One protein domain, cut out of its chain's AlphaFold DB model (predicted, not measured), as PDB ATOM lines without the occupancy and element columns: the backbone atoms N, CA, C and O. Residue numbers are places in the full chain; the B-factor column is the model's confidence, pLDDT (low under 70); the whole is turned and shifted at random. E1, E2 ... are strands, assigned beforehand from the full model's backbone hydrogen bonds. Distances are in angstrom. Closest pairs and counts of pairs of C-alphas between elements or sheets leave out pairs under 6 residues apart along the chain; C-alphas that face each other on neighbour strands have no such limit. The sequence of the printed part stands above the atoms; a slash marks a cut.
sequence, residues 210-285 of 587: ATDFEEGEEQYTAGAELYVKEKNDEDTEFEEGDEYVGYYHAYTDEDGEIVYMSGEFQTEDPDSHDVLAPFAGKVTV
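This is residues 210 to 285 of the 587 residues of an uncharacterized protein of Candidatus Pacearchaeota archaeon (UniProt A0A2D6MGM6). Little regular structure is here: one strongly twisted sheet of five short strands curls partway round, with long loops at residues 231 to 245 and 263 to 274. The 76 printed residues include no named helix and strands E1 to E5, all strand in class, with 27 residues; the antiparallel order is E1, E3, E4, E5, E2. The whole is compact, radius of gyration of the C-alphas 11.4 A, spanning 33 by 27 by 20 A.

Look first at E3, residues 246 to 252, and E4, residues 258 to 262, a hairpin with N 259 and O 251 2.8 A apart. Edge strand E1, residues 216 to 221, is antiparallel to E3 at 141 degrees, with N 248 to O 219 2.8 A. E5, residues 275 to 278, forms a hairpin with E4, with N 276 to O 260 2.8 A. Edge strand E2, residues 226 to 230, is antiparallel to E5, with N 229 to O 275 2.8 A. E3, E4 and E5 are a meander, each the antiparallel neighbour of the one before; E2 before them completes a Greek key, its first strand neighbouring its fourth.

Find C-alpha 216 at (39.755, -18.887, 10.250), where E1 begins its 13.4 A. E3 runs 20.2 A, E4 13.4 A, E2 11.9 A; E5, 10.5 A, ends at C-alpha 278 (42.605, -7.622, -0.248).

The printed part has no cut. The links E2 to E3 and E4 to E5 are long. Residue 270 has pLDDT under 70.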
ATOM      1  N   ALA A 210      40.507  -5.022   6.396       83.19
ATOM      2  CA  ALA A 210      39.841  -5.705   5.300       83.19
ATOM      3  C   ALA A 210      38.351  -5.869   5.635       83.19
ATOM      4  O   ALA A 210      37.996  -6.318   6.726       83.19
ATOM      5  N   THR A 211      37.472  -5.513   4.703       79.00
ATOM      6  CA  THR A 211      36.024  -5.659   4.861       79.00
ATOM      7  C   THR A 211      35.522  -6.948   4.234       79.00
ATOM      8  O   THR A 211      35.996  -7.374   3.187       79.00
ATOM      9  N   ASP A 212      34.508  -7.540   4.864       75.44
ATOM     10  CA  ASP A 212      33.834  -8.766   4.415       75.44
ATOM     11  C   ASP A 212      34.687 -10.050   4.452       75.44
ATOM     12  O   ASP A 212      34.308 -11.038   3.826       75.44
ATOM     13  N   PHE A 213      35.794 -10.080   5.202       80.56
ATOM     14  CA  PHE A 213      36.581 -11.302   5.400       80.56
ATOM     15  C   PHE A 213      36.363 -11.888   6.794       80.56
ATOM     16  O   PHE A 213      36.451 -11.185   7.801       80.56
ATOM     17  N   GLU A 214      36.084 -13.190   6.851       76.81
ATOM     18  CA  GLU A 214      36.051 -13.947   8.101       76.81
ATOM     19  C   GLU A 214      37.450 -14.484   8.440       76.81
ATOM     20  O   GLU A 214      38.184 -14.945   7.562       76.81
ATOM     21  N   GLU A 215      37.808 -14.438   9.724       78.94
ATOM     22  CA  GLU A 215      38.990 -15.128  10.246       78.94
ATOM     23  C   GLU A 215      38.738 -16.641  10.333       78.94
ATOM     24  O   GLU A 215      37.626 -17.088  10.632       78.94
ATOM     25  N   GLY A 216      39.794 -17.432  10.137       82.62
ATOM     26  CA  GLY A 216      39.755 -18.887  10.250       82.62
ATOM     27  C   GLY A 216      40.136 -19.615   8.966       82.62
ATOM     28  O   GLY A 216      40.680 -19.039   8.027       82.62
ATOM     29  N   GLU A 217      39.873 -20.916   8.967       87.44
ATOM     30  CA  GLU A 217      40.205 -21.852   7.889       87.44
ATOM     31  C   GLU A 217      38.986 -22.124   6.993       87.44
ATOM     32  O   GLU A 217      37.860 -21.752   7.333       87.44
ATOM     33  N   GLU A 218      39.208 -22.795   5.862       88.12
ATOM     34  CA  GLU A 218      38.171 -23.218   4.904       88.12
ATOM     35  C   GLU A 218      37.385 -22.069   4.238       88.12
ATOM     36  O   GLU A 218      36.294 -22.279   3.695       88.12
ATOM     37  N   GLN A 219      37.934 -20.854   4.229       89.75
ATOM     38  CA  GLN A 219      37.306 -19.718   3.560       89.75
ATOM     39  C   GLN A 219      37.493 -19.827   2.047       89.75
ATOM     40  O   GLN A 219      38.443 -20.445   1.579       89.75
ATOM     41  N   TYR A 220      36.586 -19.261   1.251       90.25
ATOM     42  CA  TYR A 220      36.647 -19.363  -0.210       90.25
ATOM     43  C   TYR A 220      36.337 -18.023  -0.863       90.25
ATOM     44  O   TYR A 220      35.289 -17.438  -0.593       90.25
ATOM     45  N   THR A 221      37.199 -17.583  -1.782       89.50
ATOM     46  CA  THR A 221      36.949 -16.403  -2.619       89.50
ATOM     47  C   THR A 221      36.667 -16.798  -4.067       89.50
ATOM     48  O   THR A 221      37.311 -17.678  -4.645       89.50
ATOM     49  N   ALA A 222      35.679 -16.138  -4.674       87.19
ATOM     50  CA  ALA A 222      35.314 -16.327  -6.077       87.19
ATOM     51  C   ALA A 222      36.096 -15.409  -7.040       87.19
ATOM     52  O   ALA A 222      35.763 -15.372  -8.227       87.19
ATOM     53  N   GLY A 223      37.104 -14.686  -6.538       82.81
ATOM     54  CA  GLY A 223      37.800 -13.612  -7.249       82.81
ATOM     55  C   GLY A 223      37.261 -12.227  -6.886       82.81
ATOM     56  O   GLY A 223      36.239 -12.093  -6.215       82.81
ATOM     57  N   ALA A 224      37.968 -11.191  -7.332       82.00
ATOM     58  CA  ALA A 224      37.747  -9.761  -7.105       82.00
ATOM     59  C   ALA A 224      37.876  -9.285  -5.648       82.00
ATOM     60  O   ALA A 224      37.631  -8.112  -5.354       82.00
ATOM     61  N   GLU A 225      38.293 -10.169  -4.741       87.44
ATOM     62  CA  GLU A 225      38.438  -9.874  -3.313       87.44
ATOM     63  C   GLU A 225      39.899  -9.888  -2.865       87.44
ATOM     64  O   GLU A 225      40.324  -8.940  -2.208       87.44
ATOM     65  N   LEU A 226      40.674 -10.896  -3.281       90.81
ATOM     66  CA  LEU A 226      42.080 -11.086  -2.920       90.81
ATOM     67  C   LEU A 226      42.968 -11.176  -4.170       90.81
ATOM     68  O   LEU A 226      42.544 -11.670  -5.215       90.81
ATOM     69  N   TYR A 227      44.219 -10.748  -4.040       92.38
ATOM     70  CA  TYR A 227      45.284 -10.986  -5.015       92.38
ATOM     71  C   TYR A 227      46.527 -11.550  -4.325       92.38
ATOM     72  O   TYR A 227      46.705 -11.377  -3.115       92.38
ATOM     73  N   VAL A 228      47.390 -12.217  -5.091       92.56
ATOM     74  CA  VAL A 228      48.663 -12.741  -4.584       92.56
ATOM     75  C   VAL A 228      49.629 -11.582  -4.367       92.56
ATOM     76  O   VAL A 228      50.081 -10.946  -5.317       92.56
ATOM     77  N   LYS A 229      49.927 -11.280  -3.105       92.44
ATOM     78  CA  LYS A 229      50.863 -10.219  -2.718       92.44
ATOM     79  C   LYS A 229      52.305 -10.702  -2.747       92.44
ATOM     80  O   LYS A 229      53.184  -9.935  -3.116       92.44
ATOM     81  N   GLU A 230      52.541 -11.932  -2.311       91.81
ATOM     82  CA  GLU A 230      53.863 -12.551  -2.300       91.81
ATOM     83  C   GLU A 230      53.710 -14.021  -2.674       91.81
ATOM     84  O   GLU A 230      52.897 -14.735  -2.077       91.81
ATOM     85  N   LYS A 231      54.461 -14.441  -3.694       90.31
ATOM     86  CA  LYS A 231      54.471 -15.824  -4.159       90.31
ATOM     87  C   LYS A 231      55.491 -16.625  -3.362       90.31
ATOM     88  O   LYS A 231      56.689 -16.360  -3.447       90.31
ATOM     89  N   ASN A 232      54.994 -17.625  -2.656       88.75
ATOM     90  CA  ASN A 232      55.765 -18.520  -1.806       88.75
ATOM     91  C   ASN A 232      55.562 -19.987  -2.205       88.75
ATOM     92  O   ASN A 232      56.490 -20.788  -2.092       88.75
ATOM     93  N   ASP A 233      54.382 -20.334  -2.718       85.25
ATOM     94  CA  ASP A 233      54.088 -21.663  -3.232       85.25
ATOM     95  C   ASP A 233      54.502 -21.750  -4.712       85.25
ATOM     96  O   ASP A 233      53.888 -21.172  -5.613       85.25
ATOM     97  N   GLU A 234      55.589 -22.475  -4.982       83.12
ATOM     98  CA  GLU A 234      56.068 -22.701  -6.352       83.12
ATOM     99  C   GLU A 234      55.112 -23.588  -7.177       83.12
ATOM    100  O   GLU A 234      55.213 -23.601  -8.409       83.12
ATOM    101  N   ASP A 235      54.195 -24.316  -6.529       83.06
ATOM    102  CA  ASP A 235      53.280 -25.258  -7.172       83.06
ATOM    103  C   ASP A 235      51.928 -24.622  -7.574       83.06
ATOM    104  O   ASP A 235      51.140 -25.265  -8.282       83.06
ATOM    105  N   THR A 236      51.644 -23.367  -7.190       84.38
ATOM    106  CA  THR A 236      50.427 -22.648  -7.617       84.38
ATOM    107  C   THR A 236      50.568 -22.047  -9.018       84.38
ATOM    108  O   THR A 236      51.646 -21.654  -9.476       84.38
ATOM    109  N   GLU A 237      49.439 -21.960  -9.732       88.31
ATOM    110  CA  GLU A 237      49.378 -21.328 -11.059       88.31
ATOM    111  C   GLU A 237      49.310 -19.795 -11.013       88.31
ATOM    112  O   GLU A 237      49.382 -19.160 -12.064       88.31
ATOM    113  N   PHE A 238      49.178 -19.212  -9.818       89.62
ATOM    114  CA  PHE A 238      49.088 -17.771  -9.615       89.62
ATOM    115  C   PHE A 238      50.485 -17.153  -9.505       89.62
ATOM    116  O   PHE A 238      51.395 -17.726  -8.904       89.62
ATOM    117  N   GLU A 239      50.672 -15.980 -10.096       90.94
ATOM    118  CA  GLU A 239      51.873 -15.159  -9.949       90.94
ATOM    119  C   GLU A 239      51.607 -13.949  -9.044       90.94
ATOM    120  O   GLU A 239      50.464 -13.593  -8.758       90.94
ATOM    121  N   GLU A 240      52.673 -13.288  -8.588       90.88
ATOM    122  CA  GLU A 240      52.548 -12.042  -7.830       90.88
ATOM    123  C   GLU A 240      51.739 -10.998  -8.624       90.88
ATOM    124  O   GLU A 240      52.063 -10.658  -9.765       90.88
ATOM    125  N   GLY A 241      50.681 -10.479  -8.003       87.00
ATOM    126  CA  GLY A 241      49.731  -9.535  -8.588       87.00
ATOM    127  C   GLY A 241      48.501 -10.171  -9.239       87.00
ATOM    128  O   GLY A 241      47.572  -9.433  -9.574       87.00
ATOM    129  N   ASP A 242      48.455 -11.497  -9.393       91.44
ATOM    130  CA  ASP A 242      47.290 -12.173  -9.962       91.44
ATOM    131  C   ASP A 242      46.100 -12.166  -8.997       91.44
ATOM    132  O   ASP A 242      46.236 -12.264  -7.775       91.44
ATOM    133  N   GLU A 243      44.902 -12.076  -9.576       92.19
ATOM    134  CA  GLU A 243      43.646 -12.257  -8.857       92.19
ATOM    135  C   GLU A 243      43.555 -13.688  -8.324       92.19
ATOM    136  O   GLU A 243      43.655 -14.657  -9.079       92.19
ATOM    137  N   TYR A 244      43.335 -13.816  -7.018       92.12
ATOM    138  CA  TYR A 244      43.260 -15.111  -6.367       92.12
ATOM    139  C   TYR A 244      41.830 -15.650  -6.393       92.12
ATOM    140  O   TYR A 244      40.878 -14.966  -6.007       92.12
ATOM    141  N   VAL A 245      41.683 -16.906  -6.815       92.00
ATOM    142  CA  VAL A 245      40.414 -17.642  -6.787       92.00
ATOM    143  C   VAL A 245      40.668 -19.001  -6.156       92.00
ATOM    144  O   VAL A 245      41.402 -19.819  -6.708       92.00
ATOM    145  N   GLY A 246      40.039 -19.274  -5.018       92.38
ATOM    146  CA  GLY A 246      40.253 -20.530  -4.315       92.38
ATOM    147  C   GLY A 246      39.966 -20.454  -2.826       92.38
ATOM    148  O   GLY A 246      39.429 -19.464  -2.319       92.38
ATOM    149  N   TYR A 247      40.325 -21.537  -2.140       92.75
ATOM    150  CA  TYR A 247      40.280 -21.585  -0.686       92.75
ATOM    151  C   TYR A 247      41.413 -20.756  -0.092       92.75
ATOM    152  O   TYR A 247      42.528 -20.807  -0.597       92.75
ATOM    153  N   TYR A 248      41.136 -20.032   0.978       92.25
ATOM    154  CA  TYR A 248      42.115 -19.282   1.744       92.25
ATOM    155  C   TYR A 248      41.868 -19.499   3.238       92.25
ATOM    156  O   TYR A 248      40.804 -19.965   3.657       92.25
ATOM    157  N   HIS A 249      42.848 -19.131   4.048       91.38
ATOM    158  CA  HIS A 249      42.704 -19.050   5.491       91.38
ATOM    159  C   HIS A 249      43.311 -17.742   5.997       91.38
ATOM    160  O   HIS A 249      44.175 -17.143   5.350       91.38
ATOM    161  N   ALA A 250      42.814 -17.272   7.136       90.06
ATOM    162  CA  ALA A 250      43.244 -16.027   7.752       90.06
ATOM    163  C   ALA A 250      43.524 -16.239   9.240       90.06
ATOM    164  O   ALA A 250      42.695 -16.809   9.955       90.06
ATOM    165  N   TYR A 251      44.678 -15.768   9.711       86.31
ATOM    166  CA  TYR A 251      45.057 -15.825  11.122       86.31
ATOM    167  C   TYR A 251      45.673 -14.505  11.580       86.31
ATOM    168  O   TYR A 251      46.226 -13.751  10.782       86.31
ATOM    169  N   THR A 252      45.584 -14.231  12.879       84.38
ATOM    170  CA  THR A 252      46.208 -13.059  13.499       84.38
ATOM    171  C   THR A 252      47.654 -13.367  13.895       84.38
ATOM    172  O   THR A 252      47.905 -14.357  14.588       84.38
ATOM    173  N   ASP A 253      48.601 -12.530  13.484       81.56
ATOM    174  CA  ASP A 253      50.014 -12.664  13.840       81.56
ATOM    175  C   ASP A 253      50.340 -12.174  15.273       81.56
ATOM    176  O   ASP A 253      49.461 -11.782  16.049       81.56
ATOM    177  N   GLU A 254      51.623 -12.228  15.661       77.00
ATOM    178  CA  GLU A 254      52.090 -11.791  16.990       77.00
ATOM    179  C   GLU A 254      51.874 -10.288  17.250       77.00
ATOM    180  O   GLU A 254      51.791  -9.873  18.413       77.00
ATOM    181  N   ASP A 255      51.761  -9.490  16.187       70.88
ATOM    182  CA  ASP A 255      51.553  -8.044  16.234       70.88
ATOM    183  C   ASP A 255      50.058  -7.662  16.194       70.88
ATOM    184  O   ASP A 255      49.705  -6.493  16.393       70.88
ATOM    185  N   GLY A 256      49.167  -8.648  16.039       72.00
ATOM    186  CA  GLY A 256      47.722  -8.450  16.001       72.00
ATOM    187  C   GLY A 256      47.168  -8.161  14.603       72.00
ATOM    188  O   GLY A 256      46.021  -7.732  14.509       72.00
ATOM    189  N   GLU A 257      47.957  -8.351  13.544       78.31
ATOM    190  CA  GLU A 257      47.549  -8.142  12.153       78.31
ATOM    191  C   GLU A 257      46.988  -9.429  11.549       78.31
ATOM    192  O   GLU A 257      47.494 -10.524  11.796       78.31
ATOM    193  N   ILE A 258      45.940  -9.306  10.733       83.69
ATOM    194  CA  ILE A 258      45.359 -10.450  10.024       83.69
ATOM    195  C   ILE A 258      46.180 -10.714   8.763       83.69
ATOM    196  O   ILE A 258      46.292  -9.855   7.885       83.69
ATOM    197  N   VAL A 259      46.713 -11.925   8.656       87.69
ATOM    198  CA  VAL A 259      47.442 -12.407   7.486       87.69
ATOM    199  C   VAL A 259      46.540 -13.354   6.706       87.69
ATOM    200  O   VAL A 259      46.025 -14.321   7.266       87.69
ATOM    201  N   TYR A 260      46.359 -13.074   5.414       90.75
ATOM    202  CA  TYR A 260      45.614 -13.926   4.487       90.75
ATOM    203  C   TYR A 260      46.593 -14.806   3.721       90.75
ATOM    204  O   TYR A 260      47.557 -14.304   3.144       90.75
ATOM    205  N   MET A 261      46.338 -16.109   3.686       91.12
ATOM    206  CA  MET A 261      47.165 -17.073   2.970       91.12
ATOM    207  C   MET A 261      46.306 -17.951   2.071       91.12
ATOM    208  O   MET A 261      45.166 -18.287   2.398       91.12
ATOM    209  N   SER A 262      46.862 -18.321   0.923       91.94
ATOM    210  CA  SER A 262      46.248 -19.287   0.012       91.94
ATOM    211  C   SER A 262      46.061 -20.651   0.684       91.94
ATOM    212  O   SER A 262      46.761 -20.992   1.632       91.94
ATOM    213  N   GLY A 263      45.117 -21.461   0.211       88.38
ATOM    214  CA  GLY A 263      44.878 -22.815   0.718       88.38
ATOM    215  C   GLY A 263      43.903 -22.905   1.897       88.38
ATOM    216  O   GLY A 263      43.650 -21.944   2.616       88.38
ATOM    217  N   GLU A 264      43.338 -24.100   2.076       86.88
ATOM    218  CA  GLU A 264      42.211 -24.373   2.984       86.88
ATOM    219  C   GLU A 264      42.593 -24.368   4.476       86.88
ATOM    220  O   GLU A 264      41.787 -23.951   5.302       86.88
ATOM    221  N   PHE A 265      43.812 -24.798   4.818       86.50
ATOM    222  CA  PHE A 265      44.267 -24.994   6.199       86.50
ATOM    223  C   PHE A 265      45.629 -24.356   6.437       86.50
ATOM    224  O   PHE A 265      46.475 -24.359   5.538       86.50
ATOM    225  N   GLN A 266      45.868 -23.919   7.675       82.00
ATOM    226  CA  GLN A 266      47.190 -23.485   8.100       82.00
ATOM    227  C   GLN A 266      48.118 -24.699   8.241       82.00
ATOM    228  O   GLN A 266      47.782 -25.695   8.889       82.00
ATOM    229  N   THR A 267      49.306 -24.635   7.642       79.81
ATOM    230  CA  THR A 267      50.322 -25.689   7.766       79.81
ATOM    231  C   THR A 267      51.410 -25.310   8.775       79.81
ATOM    232  O   THR A 267      51.502 -24.174   9.235       79.81
ATOM    233  N   GLU A 268      52.234 -26.289   9.174       72.75
ATOM    234  CA  GLU A 268      53.380 -26.049  10.072       72.75
ATOM    235  C   GLU A 268      54.496 -25.218   9.409       72.75
ATOM    236  O   GLU A 268      55.380 -24.732  10.115       72.75
ATOM    237  N   ASP A 269      54.461 -25.073   8.081       75.88
ATOM    238  CA  ASP A 269      55.420 -24.307   7.289       75.88
ATOM    239  C   ASP A 269      54.727 -23.069   6.687       75.88
ATOM    240  O   ASP A 269      54.129 -23.156   5.616       75.88
ATOM    241  N   PRO A 270      54.748 -21.912   7.373       65.38
ATOM    242  CA  PRO A 270      54.049 -20.711   6.911       65.38
ATOM    243  C   PRO A 270      54.595 -20.164   5.583       65.38
ATOM    244  O   PRO A 270      53.887 -19.427   4.902       65.38
ATOM    245  N   ASP A 271      55.809 -20.557   5.184       73.62
ATOM    246  CA  ASP A 271      56.409 -20.182   3.901       73.62
ATOM    247  C   ASP A 271      55.924 -21.082   2.746       73.62
ATOM    248  O   ASP A 271      56.364 -20.912   1.613       73.62
ATOM    249  N   SER A 272      55.032 -22.052   2.991       80.75
ATOM    250  CA  SER A 272      54.521 -22.942   1.938       80.75
ATOM    251  C   SER A 272      53.245 -22.443   1.258       80.75
ATOM    252  O   SER A 272      52.706 -23.153   0.417       80.75
ATOM    253  N   HIS A 273      52.720 -21.281   1.652       86.81
ATOM    254  CA  HIS A 273      51.483 -20.714   1.115       86.81
ATOM    255  C   HIS A 273      51.735 -19.301   0.594       86.81
ATOM    256  O   HIS A 273      52.363 -18.484   1.271       86.81
ATOM    257  N   ASP A 274      51.191 -18.988  -0.583       90.94
ATOM    258  CA  ASP A 274      51.185 -17.620  -1.106       90.94
ATOM    259  C   ASP A 274      50.481 -16.669  -0.132       90.94
ATOM    260  O   ASP A 274      49.387 -16.977   0.362       90.94
ATOM    261  N   VAL A 275      51.085 -15.504   0.107       92.00
ATOM    262  CA  VAL A 275      50.498 -14.447   0.937       92.00
ATOM    263  C   VAL A 275      49.541 -13.640   0.079       92.00
ATOM    264  O   VAL A 275      49.902 -13.117  -0.978       92.00
ATOM    265  N   LEU A 276      48.311 -13.503   0.557       91.44
ATOM    266  CA  LEU A 276      47.241 -12.799  -0.127       91.44
ATOM    267  C   LEU A 276      47.039 -11.409   0.472       91.44
ATOM    268  O   LEU A 276      47.298 -11.160   1.651       91.44
ATOM    269  N   ALA A 277      46.537 -10.489  -0.345       90.31
ATOM    270  CA  ALA A 277      46.089  -9.184   0.113       90.31
ATOM    271  C   ALA A 277      44.732  -8.815  -0.493       90.31
ATOM    272  O   ALA A 277      44.469  -9.132  -1.655       90.31
ATOM    273  N   PRO A 278      43.871  -8.120   0.265       89.50
ATOM    274  CA  PRO A 278      42.605  -7.622  -0.248       89.50
ATOM    275  C   PRO A 278      42.799  -6.538  -1.308       89.50
ATOM    276  O   PRO A 278      43.679  -5.678  -1.204       89.50
ATOM    277  N   PHE A 279      41.943  -6.548  -2.332       84.56
ATOM    278  CA  PHE A 279      41.864  -5.448  -3.290       84.56
ATOM    279  C   PHE A 279      41.454  -4.145  -2.598       84.56
ATOM    280  O   PHE A 279      40.734  -4.147  -1.605       84.56
ATOM    281  N   ALA A 280      41.839  -3.001  -3.173       75.56
ATOM    282  CA  ALA A 280      41.584  -1.683  -2.584       75.56
ATOM    283  C   ALA A 280      40.096  -1.391  -2.288       75.56
ATOM    284  O   ALA A 280      39.801  -0.648  -1.361       75.56
ATOM    285  N   GLY A 281      39.160  -1.978  -3.047       75.19
ATOM    286  CA  GLY A 281      37.717  -1.854  -2.793       75.19
ATOM    287  C   GLY A 281      37.201  -2.684  -1.608       75.19
ATOM    288  O   GLY A 281      36.053  -2.523  -1.209       75.19
ATOM    289  N   LYS A 282      38.043  -3.564  -1.060       83.31
ATOM    290  CA  LYS A 282      37.791  -4.432   0.098       83.31
ATOM    291  C   LYS A 282      38.637  -4.048   1.311       83.31
ATOM    292  O   LYS A 282      38.795  -4.833   2.240       83.31
ATOM    293  N   VAL A 283      39.193  -2.840   1.289       85.06
ATOM    294  CA  VAL A 283      39.971  -2.270   2.384       85.06
ATOM    295  C   VAL A 283      39.326  -0.960   2.798       85.06
ATOM    296  O   VAL A 283      39.153  -0.055   1.980       85.06
ATOM    297  N   THR A 284      39.002  -0.840   4.078       87.62
ATOM    298  CA  THR A 284      38.579   0.412   4.697       87.62
ATOM    299  C   THR A 284      39.666   0.930   5.621       87.62
ATOM    300  O   THR A 284      40.579   0.227   6.049       87.62
ATOM    301  N   VAL A 285      39.595   2.221   5.902       89.88
ATOM    302  CA  VAL A 285      40.457   2.885   6.869       89.88
ATOM    303  C   VAL A 285      39.514   3.543   7.867       89.88
ATOM    304  O   VAL A 285      38.980   4.590   7.524       89.88
TER     305      VAL A 285